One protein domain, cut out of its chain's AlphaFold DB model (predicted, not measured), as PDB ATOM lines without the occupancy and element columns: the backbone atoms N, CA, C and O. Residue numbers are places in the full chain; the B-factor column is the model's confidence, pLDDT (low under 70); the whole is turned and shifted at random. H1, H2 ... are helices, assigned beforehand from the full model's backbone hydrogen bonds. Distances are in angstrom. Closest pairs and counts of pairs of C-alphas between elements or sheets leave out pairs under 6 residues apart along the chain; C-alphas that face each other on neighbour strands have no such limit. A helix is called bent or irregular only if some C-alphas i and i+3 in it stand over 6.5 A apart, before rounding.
ATOM      1  N   ALA A  65     286.151 238.378 480.416       76.56
ATOM      2  CA  ALA A  65     286.368 237.388 479.354       76.56
ATOM      3  C   ALA A  65     287.863 237.192 479.018       76.56
ATOM      4  O   ALA A  65     288.300 236.094 478.686       76.56
ATOM      5  N   MET A  66     288.680 238.241 479.176       78.81
ATOM      6  CA  MET A  66     290.135 238.165 479.028       78.81
ATOM      7  C   MET A  66     290.803 237.260 480.077       78.81
ATOM      8  O   MET A  66     291.761 236.562 479.753       78.81
ATOM      9  N   GLU A  67     290.326 237.252 481.321       82.12
ATOM     10  CA  GLU A  67     290.872 236.401 482.382       82.12
ATOM     11  C   GLU A  67     290.608 234.918 482.094       82.12
ATOM     12  O   GLU A  67     291.519 234.096 482.212       82.12
ATOM     13  N   ASP A  68     289.401 234.580 481.644       84.25
ATOM     14  CA  ASP A  68     289.060 233.207 481.265       84.25
ATOM     15  C   ASP A  68     289.833 232.754 480.025       84.25
ATOM     16  O   ASP A  68     290.347 231.634 479.981       84.25
ATOM     17  N   LEU A  69     290.022 233.649 479.055       84.69
ATOM     18  CA  LEU A  69     290.819 233.389 477.858       84.69
ATOM     19  C   LEU A  69     292.304 233.163 478.214       84.69
ATOM     20  O   LEU A  69     292.928 232.239 477.688       84.69
ATOM     21  N   LEU A  70     292.847 233.932 479.169       87.25
ATOM     22  CA  LEU A  70     294.196 233.749 479.730       87.25
ATOM     23  C   LEU A  70     294.362 232.438 480.508       87.25
ATOM     24  O   LEU A  70     295.458 231.875 480.506       87.25
ATOM     25  N   LYS A  71     293.305 231.949 481.166       88.50
ATOM     26  CA  LYS A  71     293.305 230.646 481.852       88.50
ATOM     27  C   LYS A  71     293.181 229.479 480.870       88.50
ATOM     28  O   LYS A  71     293.816 228.447 481.076       88.50
ATOM     29  N   ALA A  72     292.378 229.633 479.818       90.94
ATOM     30  CA  ALA A  72     292.072 228.571 478.860       90.94
ATOM     31  C   ALA A  72     293.161 228.367 477.792       90.94
ATOM     32  O   ALA A  72     293.288 227.269 477.244       90.94
ATOM     33  N   HIS A  73     293.954 229.398 477.484       92.12
ATOM     34  CA  HIS A  73     294.906 229.368 476.375       92.12
ATOM     35  C   HIS A  73     296.315 229.836 476.749       92.12
ATOM     36  O   HIS A  73     296.551 230.543 477.723       92.12
ATOM     37  N   THR A  74     297.296 229.450 475.929       94.38
ATOM     38  CA  THR A  74     298.681 229.888 476.121       94.38
ATOM     39  C   THR A  74     298.851 231.360 475.750       94.38
ATOM     40  O   THR A  74     298.220 231.867 474.824       94.38
ATOM     41  N   LYS A  75     299.799 232.039 476.407       92.62
ATOM     42  CA  LYS A  75     300.139 233.442 476.112       92.62
ATOM     43  C   LYS A  75     300.469 233.679 474.632       92.62
ATOM     44  O   LYS A  75     300.117 234.717 474.092       92.62
ATOM     45  N   TRP A  76     301.109 232.711 473.973       94.38
ATOM     46  CA  TRP A  76     301.442 232.791 472.548       94.38
ATOM     47  C   TRP A  76     300.211 232.757 471.646       94.38
ATOM     48  O   TRP A  76     300.143 233.519 470.687       94.38
ATOM     49  N   PHE A  77     299.224 231.918 471.967       93.38
ATOM     50  CA  PHE A  77     297.961 231.896 471.236       93.38
ATOM     51  C   PHE A  77     297.209 233.224 471.387       93.38
ATOM     52  O   PHE A  77     296.731 233.786 470.410       93.38
ATOM     53  N   ILE A  78     297.187 233.782 472.597       92.81
ATOM     54  CA  ILE A  78     296.539 235.071 472.879       92.81
ATOM     55  C   ILE A  78     297.255 236.220 472.170       92.81
ATOM     56  O   ILE A  78     296.610 237.101 471.606       92.81
ATOM     57  N   ALA A  79     298.588 236.193 472.143       92.62
ATOM     58  CA  ALA A  79     299.379 237.143 471.374       92.62
ATOM     59  C   ALA A  79     299.070 237.036 469.873       92.62
ATOM     60  O   ALA A  79     298.869 238.053 469.223       92.62
ATOM     61  N   PHE A  80     298.952 235.824 469.325       94.75
ATOM     62  CA  PHE A  80     298.540 235.631 467.934       94.75
ATOM     63  C   PHE A  80     297.149 236.227 467.660       94.75
ATOM     64  O   PHE A  80     296.979 236.971 466.692       94.75
ATOM     65  N   LEU A  81     296.171 235.963 468.534       93.00
ATOM     66  CA  LEU A  81     294.822 236.511 468.393       93.00
ATOM     67  C   LEU A  81     294.806 238.043 468.454       93.00
ATOM     68  O   LEU A  81     294.177 238.677 467.618       93.00
ATOM     69  N   THR A  82     295.503 238.645 469.415       91.00
ATOM     70  CA  THR A  82     295.422 240.095 469.669       91.00
ATOM     71  C   THR A  82     296.343 240.929 468.783       91.00
ATOM     72  O   THR A  82     295.987 242.043 468.423       91.00
ATOM     73  N   ILE A  83     297.516 240.415 468.409       94.44
ATOM     74  CA  ILE A  83     298.520 241.166 467.635       94.44
ATOM     75  C   ILE A  83     298.329 240.966 466.132       94.44
ATOM     76  O   ILE A  83     298.631 241.868 465.355       94.44
ATOM     77  N   ILE A  84     297.854 239.793 465.708       95.19
ATOM     78  CA  ILE A  84     297.713 239.466 464.285       95.19
ATOM     79  C   ILE A  84     296.244 239.438 463.891       95.19
ATOM     80  O   ILE A  84     295.826 240.193 463.014       95.19
ATOM     81  N   LEU A  85     295.460 238.565 464.525       95.81
ATOM     82  CA  LEU A  85     294.118 238.262 464.037       95.81
ATOM     83  C   LEU A  85     293.140 239.426 464.244       95.81
ATOM     84  O   LEU A  85     292.401 239.760 463.320       95.81
ATOM     85  N   ALA A  86     293.166 240.063 465.416       93.25
ATOM     86  CA  ALA A  86     292.323 241.213 465.717       93.25
ATOM     87  C   ALA A  86     292.596 242.375 464.744       93.25
ATOM     88  O   ALA A  86     291.676 242.696 463.996       93.25
ATOM     89  N   PRO A  87     293.827 242.913 464.589       94.81
ATOM     90  CA  PRO A  87     294.094 243.978 463.620       94.81
ATOM     91  C   PRO A  87     293.720 243.621 462.177       94.81
ATOM     92  O   PRO A  87     293.239 244.477 461.438       94.81
ATOM     93  N   LEU A  88     293.895 242.357 461.772       97.38
ATOM     94  CA  LEU A  88     293.492 241.893 460.443       97.38
ATOM     95  C   LEU A  88     291.973 241.988 460.252       97.38
ATOM     96  O   LEU A  88     291.517 242.491 459.224       97.38
ATOM     97  N   PHE A  89     291.185 241.530 461.227       96.06
ATOM     98  CA  PHE A  89     289.728 241.643 461.168       96.06
ATOM     99  C   PHE A  89     289.241 243.083 461.335       96.06
ATOM    100  O   PHE A  89     288.281 243.474 460.670       96.06
ATOM    101  N   GLU A  90     289.911 243.888 462.158       94.94
ATOM    102  CA  GLU A  90     289.627 245.318 462.274       94.94
ATOM    103  C   GLU A  90     289.790 246.025 460.923       94.94
ATOM    104  O   GLU A  90     288.924 246.802 460.501       94.94
ATOM    105  N   GLU A  91     290.879 245.719 460.213       95.94
ATOM    106  CA  GLU A  91     291.119 246.248 458.877       95.94
ATOM    107  C   GLU A  91     290.055 245.747 457.895       95.94
ATOM    108  O   GLU A  91     289.428 246.548 457.206       95.94
ATOM    109  N   LEU A  92     289.785 244.440 457.878       96.44
ATOM    110  CA  LEU A  92     288.855 243.821 456.934       96.44
ATOM    111  C   LEU A  92     287.412 244.327 457.075       96.44
ATOM    112  O   LEU A  92     286.748 244.556 456.063       96.44
ATOM    113  N   PHE A  93     286.912 244.479 458.303       95.50
ATOM    114  CA  PHE A  93     285.496 244.770 458.547       95.50
ATOM    115  C   PHE A  93     285.187 246.247 458.773       95.50
ATOM    116  O   PHE A  93     284.056 246.661 458.509       95.50
ATOM    117  N   PHE A  94     286.150 247.050 459.226       95.44
ATOM    118  CA  PHE A  94     285.879 248.446 459.584       95.44
ATOM    119  C   PHE A  94     286.662 249.441 458.734       95.44
ATOM    120  O   PHE A  94     286.077 250.412 458.251       95.44
ATOM    121  N   ARG A  95     287.960 249.213 458.508       92.94
ATOM    122  CA  ARG A  95     288.812 250.188 457.801       92.94
ATOM    123  C   ARG A  95     288.748 250.022 456.287       92.94
ATOM    124  O   ARG A  95     288.382 250.970 455.605       92.94
ATOM    125  N   ALA A  96     288.982 248.836 455.740       95.00
ATOM    126  CA  ALA A  96     288.894 248.605 454.301       95.00
ATOM    127  C   ALA A  96     287.513 248.991 453.725       95.00
ATOM    128  O   ALA A  96     287.477 249.710 452.723       95.00
ATOM    129  N   PRO A  97     286.366 248.662 454.356       95.50
ATOM    130  CA  PRO A  97     285.057 249.049 453.830       95.50
ATOM    131  C   PRO A  97     284.800 250.559 453.849       95.50
ATOM    132  O   PRO A  97     284.117 251.068 452.956       95.50
ATOM    133  N   ILE A  98     285.370 251.308 454.806       94.62
ATOM    134  CA  ILE A  98     285.205 252.770 454.851       94.62
ATOM    135  C   ILE A  98     285.825 253.447 453.620       94.62
ATOM    136  O   ILE A  98     285.337 254.489 453.172       94.62
ATOM    137  N   THR A  99     286.858 252.839 453.024       94.19
ATOM    138  CA  THR A  99     287.548 253.385 451.843       94.19
ATOM    139  C   THR A  99     286.646 253.429 450.611       94.19
ATOM    140  O   THR A  99     286.803 254.308 449.763       94.19
ATOM    141  N   LEU A 100     285.603 252.590 450.554       94.81
ATOM    142  CA  LEU A 100     284.580 252.630 449.502       94.81
ATOM    143  C   LEU A 100     283.796 253.954 449.484       94.81
ATOM    144  O   LEU A 100     283.091 254.250 448.510       94.81
ATOM    145  N   PHE A 101     283.898 254.751 450.549       94.50
ATOM    146  CA  PHE A 101     283.274 256.064 450.681       94.50
ATOM    147  C   PHE A 101     284.231 257.230 450.391       94.50
ATOM    148  O   PHE A 101     283.812 258.384 450.504       94.50
ATOM    149  N   HIS A 102     285.473 256.964 449.974       92.38
ATOM    150  CA  HIS A 102     286.446 257.993 449.608       92.38
ATOM    151  C   HIS A 102     285.878 258.980 448.569       92.38
ATOM    152  O   HIS A 102     285.262 258.577 447.579       92.38
ATOM    153  N   GLY A 103     286.032 260.286 448.821       86.81
ATOM    154  CA  GLY A 103     285.534 261.362 447.953       86.81
ATOM    155  C   GLY A 103     284.005 261.514 447.884       86.81
ATOM    156  O   GLY A 103     283.505 262.418 447.210       86.81
ATOM    157  N   LYS A 104     283.224 260.669 448.573       90.44
ATOM    158  CA  LYS A 104     281.755 260.739 448.559       90.44
ATOM    159  C   LYS A 104     281.239 261.672 449.651       90.44
ATOM    160  O   LYS A 104     281.721 261.672 450.781       90.44
ATOM    161  N   LYS A 105     280.140 262.382 449.364       89.81
ATOM    162  CA  LYS A 105     279.410 263.199 450.362       89.81
ATOM    163  C   LYS A 105     278.915 262.376 451.562       89.81
ATOM    164  O   LYS A 105     278.664 262.929 452.627       89.81
ATOM    165  N   THR A 106     278.786 261.060 451.389       93.88
ATOM    166  CA  THR A 106     278.351 260.105 452.412       93.88
ATOM    167  C   THR A 106     279.467 259.650 453.357       93.88
ATOM    168  O   THR A 106     279.150 259.002 454.352       93.88
ATOM    169  N   PHE A 107     280.738 260.016 453.119       95.50
ATOM    170  CA  PHE A 107     281.865 259.590 453.961       95.50
ATOM    171  C   PHE A 107     281.660 259.926 455.438       95.50
ATOM    172  O   PHE A 107     281.862 259.071 456.288       95.50
ATOM    173  N   LYS A 108     281.171 261.133 455.753       95.12
ATOM    174  CA  LYS A 108     280.901 261.532 457.142       95.12
ATOM    175  C   LYS A 108     279.938 260.577 457.850       95.12
ATOM    176  O   LYS A 108     280.155 260.244 459.008       95.12
ATOM    177  N   ILE A 109     278.879 260.153 457.162       95.12
ATOM    178  CA  ILE A 109     277.891 259.231 457.728       95.12
ATOM    179  C   ILE A 109     278.534 257.857 457.912       95.12
ATOM    180  O   ILE A 109     278.464 257.301 459.003       95.12
ATOM    181  N   ALA A 110     279.215 257.350 456.879       95.94
ATOM    182  CA  ALA A 110     279.913 256.069 456.942       95.94
ATOM    183  C   ALA A 110     280.937 256.037 458.086       95.94
ATOM    184  O   ALA A 110     280.924 255.103 458.878       95.94
ATOM    185  N   PHE A 111     281.747 257.086 458.240       96.19
ATOM    186  CA  PHE A 111     282.730 257.221 459.313       96.19
ATOM    187  C   PHE A 111     282.121 257.021 460.696       96.19
ATOM    188  O   PHE A 111     282.606 256.195 461.465       96.19
ATOM    189  N   TYR A 112     281.027 257.717 460.997       96.75
ATOM    190  CA  TYR A 112     280.383 257.580 462.299       96.75
ATOM    191  C   TYR A 112     279.661 256.248 462.480       96.75
ATOM    192  O   TYR A 112     279.688 255.701 463.578       96.75
ATOM    193  N   VAL A 113     279.062 255.698 461.423       96.31
ATOM    194  CA  VAL A 113     278.453 254.363 461.476       96.31
ATOM    195  C   VAL A 113     279.513 253.307 461.785       96.31
ATOM    196  O   VAL A 113     279.340 252.546 462.731       96.31
ATOM    197  N   PHE A 114     280.634 253.290 461.058       96.31
ATOM    198  CA  PHE A 114     281.722 252.342 461.309       96.31
ATOM    199  C   PHE A 114     282.369 252.551 462.682       96.31
ATOM    200  O   PHE A 114     282.668 251.566 463.345       96.31
ATOM    201  N   ALA A 115     282.526 253.794 463.149       94.69
ATOM    202  CA  ALA A 115     283.038 254.071 464.493       94.69
ATOM    203  C   ALA A 115     282.117 253.522 465.597       94.69
ATOM    204  O   ALA A 115     282.597 252.927 466.562       94.69
ATOM    205  N   LEU A 116     280.797 253.678 465.448       94.44
ATOM    206  CA  LEU A 116     279.825 253.115 466.388       94.44
ATOM    207  C   LEU A 116     279.814 251.585 466.333       94.44
ATOM    208  O   LEU A 116     279.885 250.951 467.379       94.44
ATOM    209  N   LEU A 117     279.781 250.991 465.134       95.00
ATOM    210  CA  LEU A 117     279.832 249.534 464.966       95.00
ATOM    211  C   LEU A 117     281.110 248.942 465.569       95.00
ATOM    212  O   LEU A 117     281.040 247.929 466.257       95.00
ATOM    213  N   PHE A 118     282.256 249.595 465.358       93.94
ATOM    214  CA  PHE A 118     283.529 249.189 465.949       93.94
ATOM    215  C   PHE A 118     283.451 249.179 467.478       93.94
ATOM    216  O   PHE A 118     283.817 248.188 468.100       93.94
ATOM    217  N   GLY A 119     282.914 250.241 468.088       89.62
ATOM    218  CA  GLY A 119     282.717 250.297 469.538       89.62
ATOM    219  C   GLY A 119     281.755 249.224 470.063       89.62
ATOM    220  O   GLY A 119     282.033 248.611 471.087       89.62
ATOM    221  N   LEU A 120     280.659 248.953 469.349       88.31
ATOM    222  CA  LEU A 120     279.664 247.953 469.753       88.31
ATOM    223  C   LEU A 120     280.224 246.527 469.786       88.31
ATOM    224  O   LEU A 120     279.876 245.779 470.691       88.31
ATOM    225  N   VAL A 121     281.116 246.168 468.858       88.94
ATOM    226  CA  VAL A 121     281.764 244.841 468.849       88.94
ATOM    227  C   VAL A 121     282.649 244.613 470.080       88.94
ATOM    228  O   VAL A 121     282.917 243.473 470.423       88.94
ATOM    229  N   HIS A 122     283.060 245.672 470.783       83.31
ATOM    230  CA  HIS A 122     283.812 245.550 472.035       83.31
ATOM    231  C   HIS A 122     282.918 245.413 473.278       83.31
ATOM    232  O   HIS A 122     283.440 245.204 474.371       83.31
ATOM    233  N   LEU A 123     281.596 245.574 473.147       74.62
ATOM    234  CA  LEU A 123     280.649 245.401 474.256       74.62
ATOM    235  C   LEU A 123     280.145 243.957 474.397       74.62
ATOM    236  O   LEU A 123     279.526 243.640 475.411       74.62
ATOM    237  N   THR A 124     280.372 243.121 473.382       59.50
ATOM    238  CA  THR A 124     279.938 241.718 473.285       59.50
ATOM    239  C   THR A 124     281.134 240.791 473.271       59.50
ATOM    240  O   THR A 124     281.105 239.785 474.006       59.50
TER     241      THR A 124
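What this domain is: This is residues 65 to 124 of the 124 residues of the protein "CPBP family intramembrane metalloprotease" of Rhodobacteraceae bacterium 4F10 (UniProt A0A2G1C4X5). One long helix, H2, makes the length of this narrow model, and the chain folds back at both of its ends: the short H1 turns back at one end, and H3 makes a helical hairpin with H2 at the other. H1 and H3 point toward each other along H2, giving a long, open frame with few contacts between its helices. The printed part has 60 residues with three named helices, H1, H2 and H3 in chain order, and no named strand; the class is all helix. It is loose, with a radius of gyration of the C-alphas of 15.1 A, and its outline is a rod spanning 47 by 20 by 9 A.

Where its parts are: Begin at C-alpha 65, at (286.368, 237.388, 479.354), where H1 starts; it takes in residues 65 to 72 and is 10.5 A long from first to last C-alpha. After a tight link of 2 residues, find C-alpha 75 at (300.139, 233.442, 476.112); from there H2 runs through residues 75 to 99, 33.8 A. Near residue 92 you will find a kink of 33 degrees in H2. H2 is only just irregular: C-alphas 93 and 96 are 6.7 A apart. A short link of 7 residues leads to H3, residues 107 to 121, 21.0 A long, ending at C-alpha 121 at (281.764, 244.841, 468.849).

How they stand to each other: Look first at H1 and H2, which are close but not clearly touching; their closest C-alphas, those of Leu 70 and Ile 78, are 7.4 A apart. They run opposite ways at a steep tilt of 40 degrees. Move on to residues 94 to 98, the part of H2 that touches H3; the closest C-alphas of the two helices are those of Phe 94 and Phe 114, 6.0 A apart. H2 and H3 form a helical hairpin, running opposite ways at a shallow tilt of 25 degrees. H1 and H3 are apart. In H1 and H3 every O i to N i+4 pair is within hydrogen-bond range, while in H2 15 of 21 are.

The domain as a whole: The two C-alphas farthest apart are those of Lys 71 and Lys 105, at 47.4 A, yet those of Ala 65 and Thr 124, the first and last printed, are 9.8 A apart. Residues 71 to 76 stand free, and so do residues 79 to 89, which belong to H2. The printed part has no cut, and neither link is long. The mean pLDDT of the printed part is 91.6; look at Thr 124, the chain's last residue, for the one value under 70.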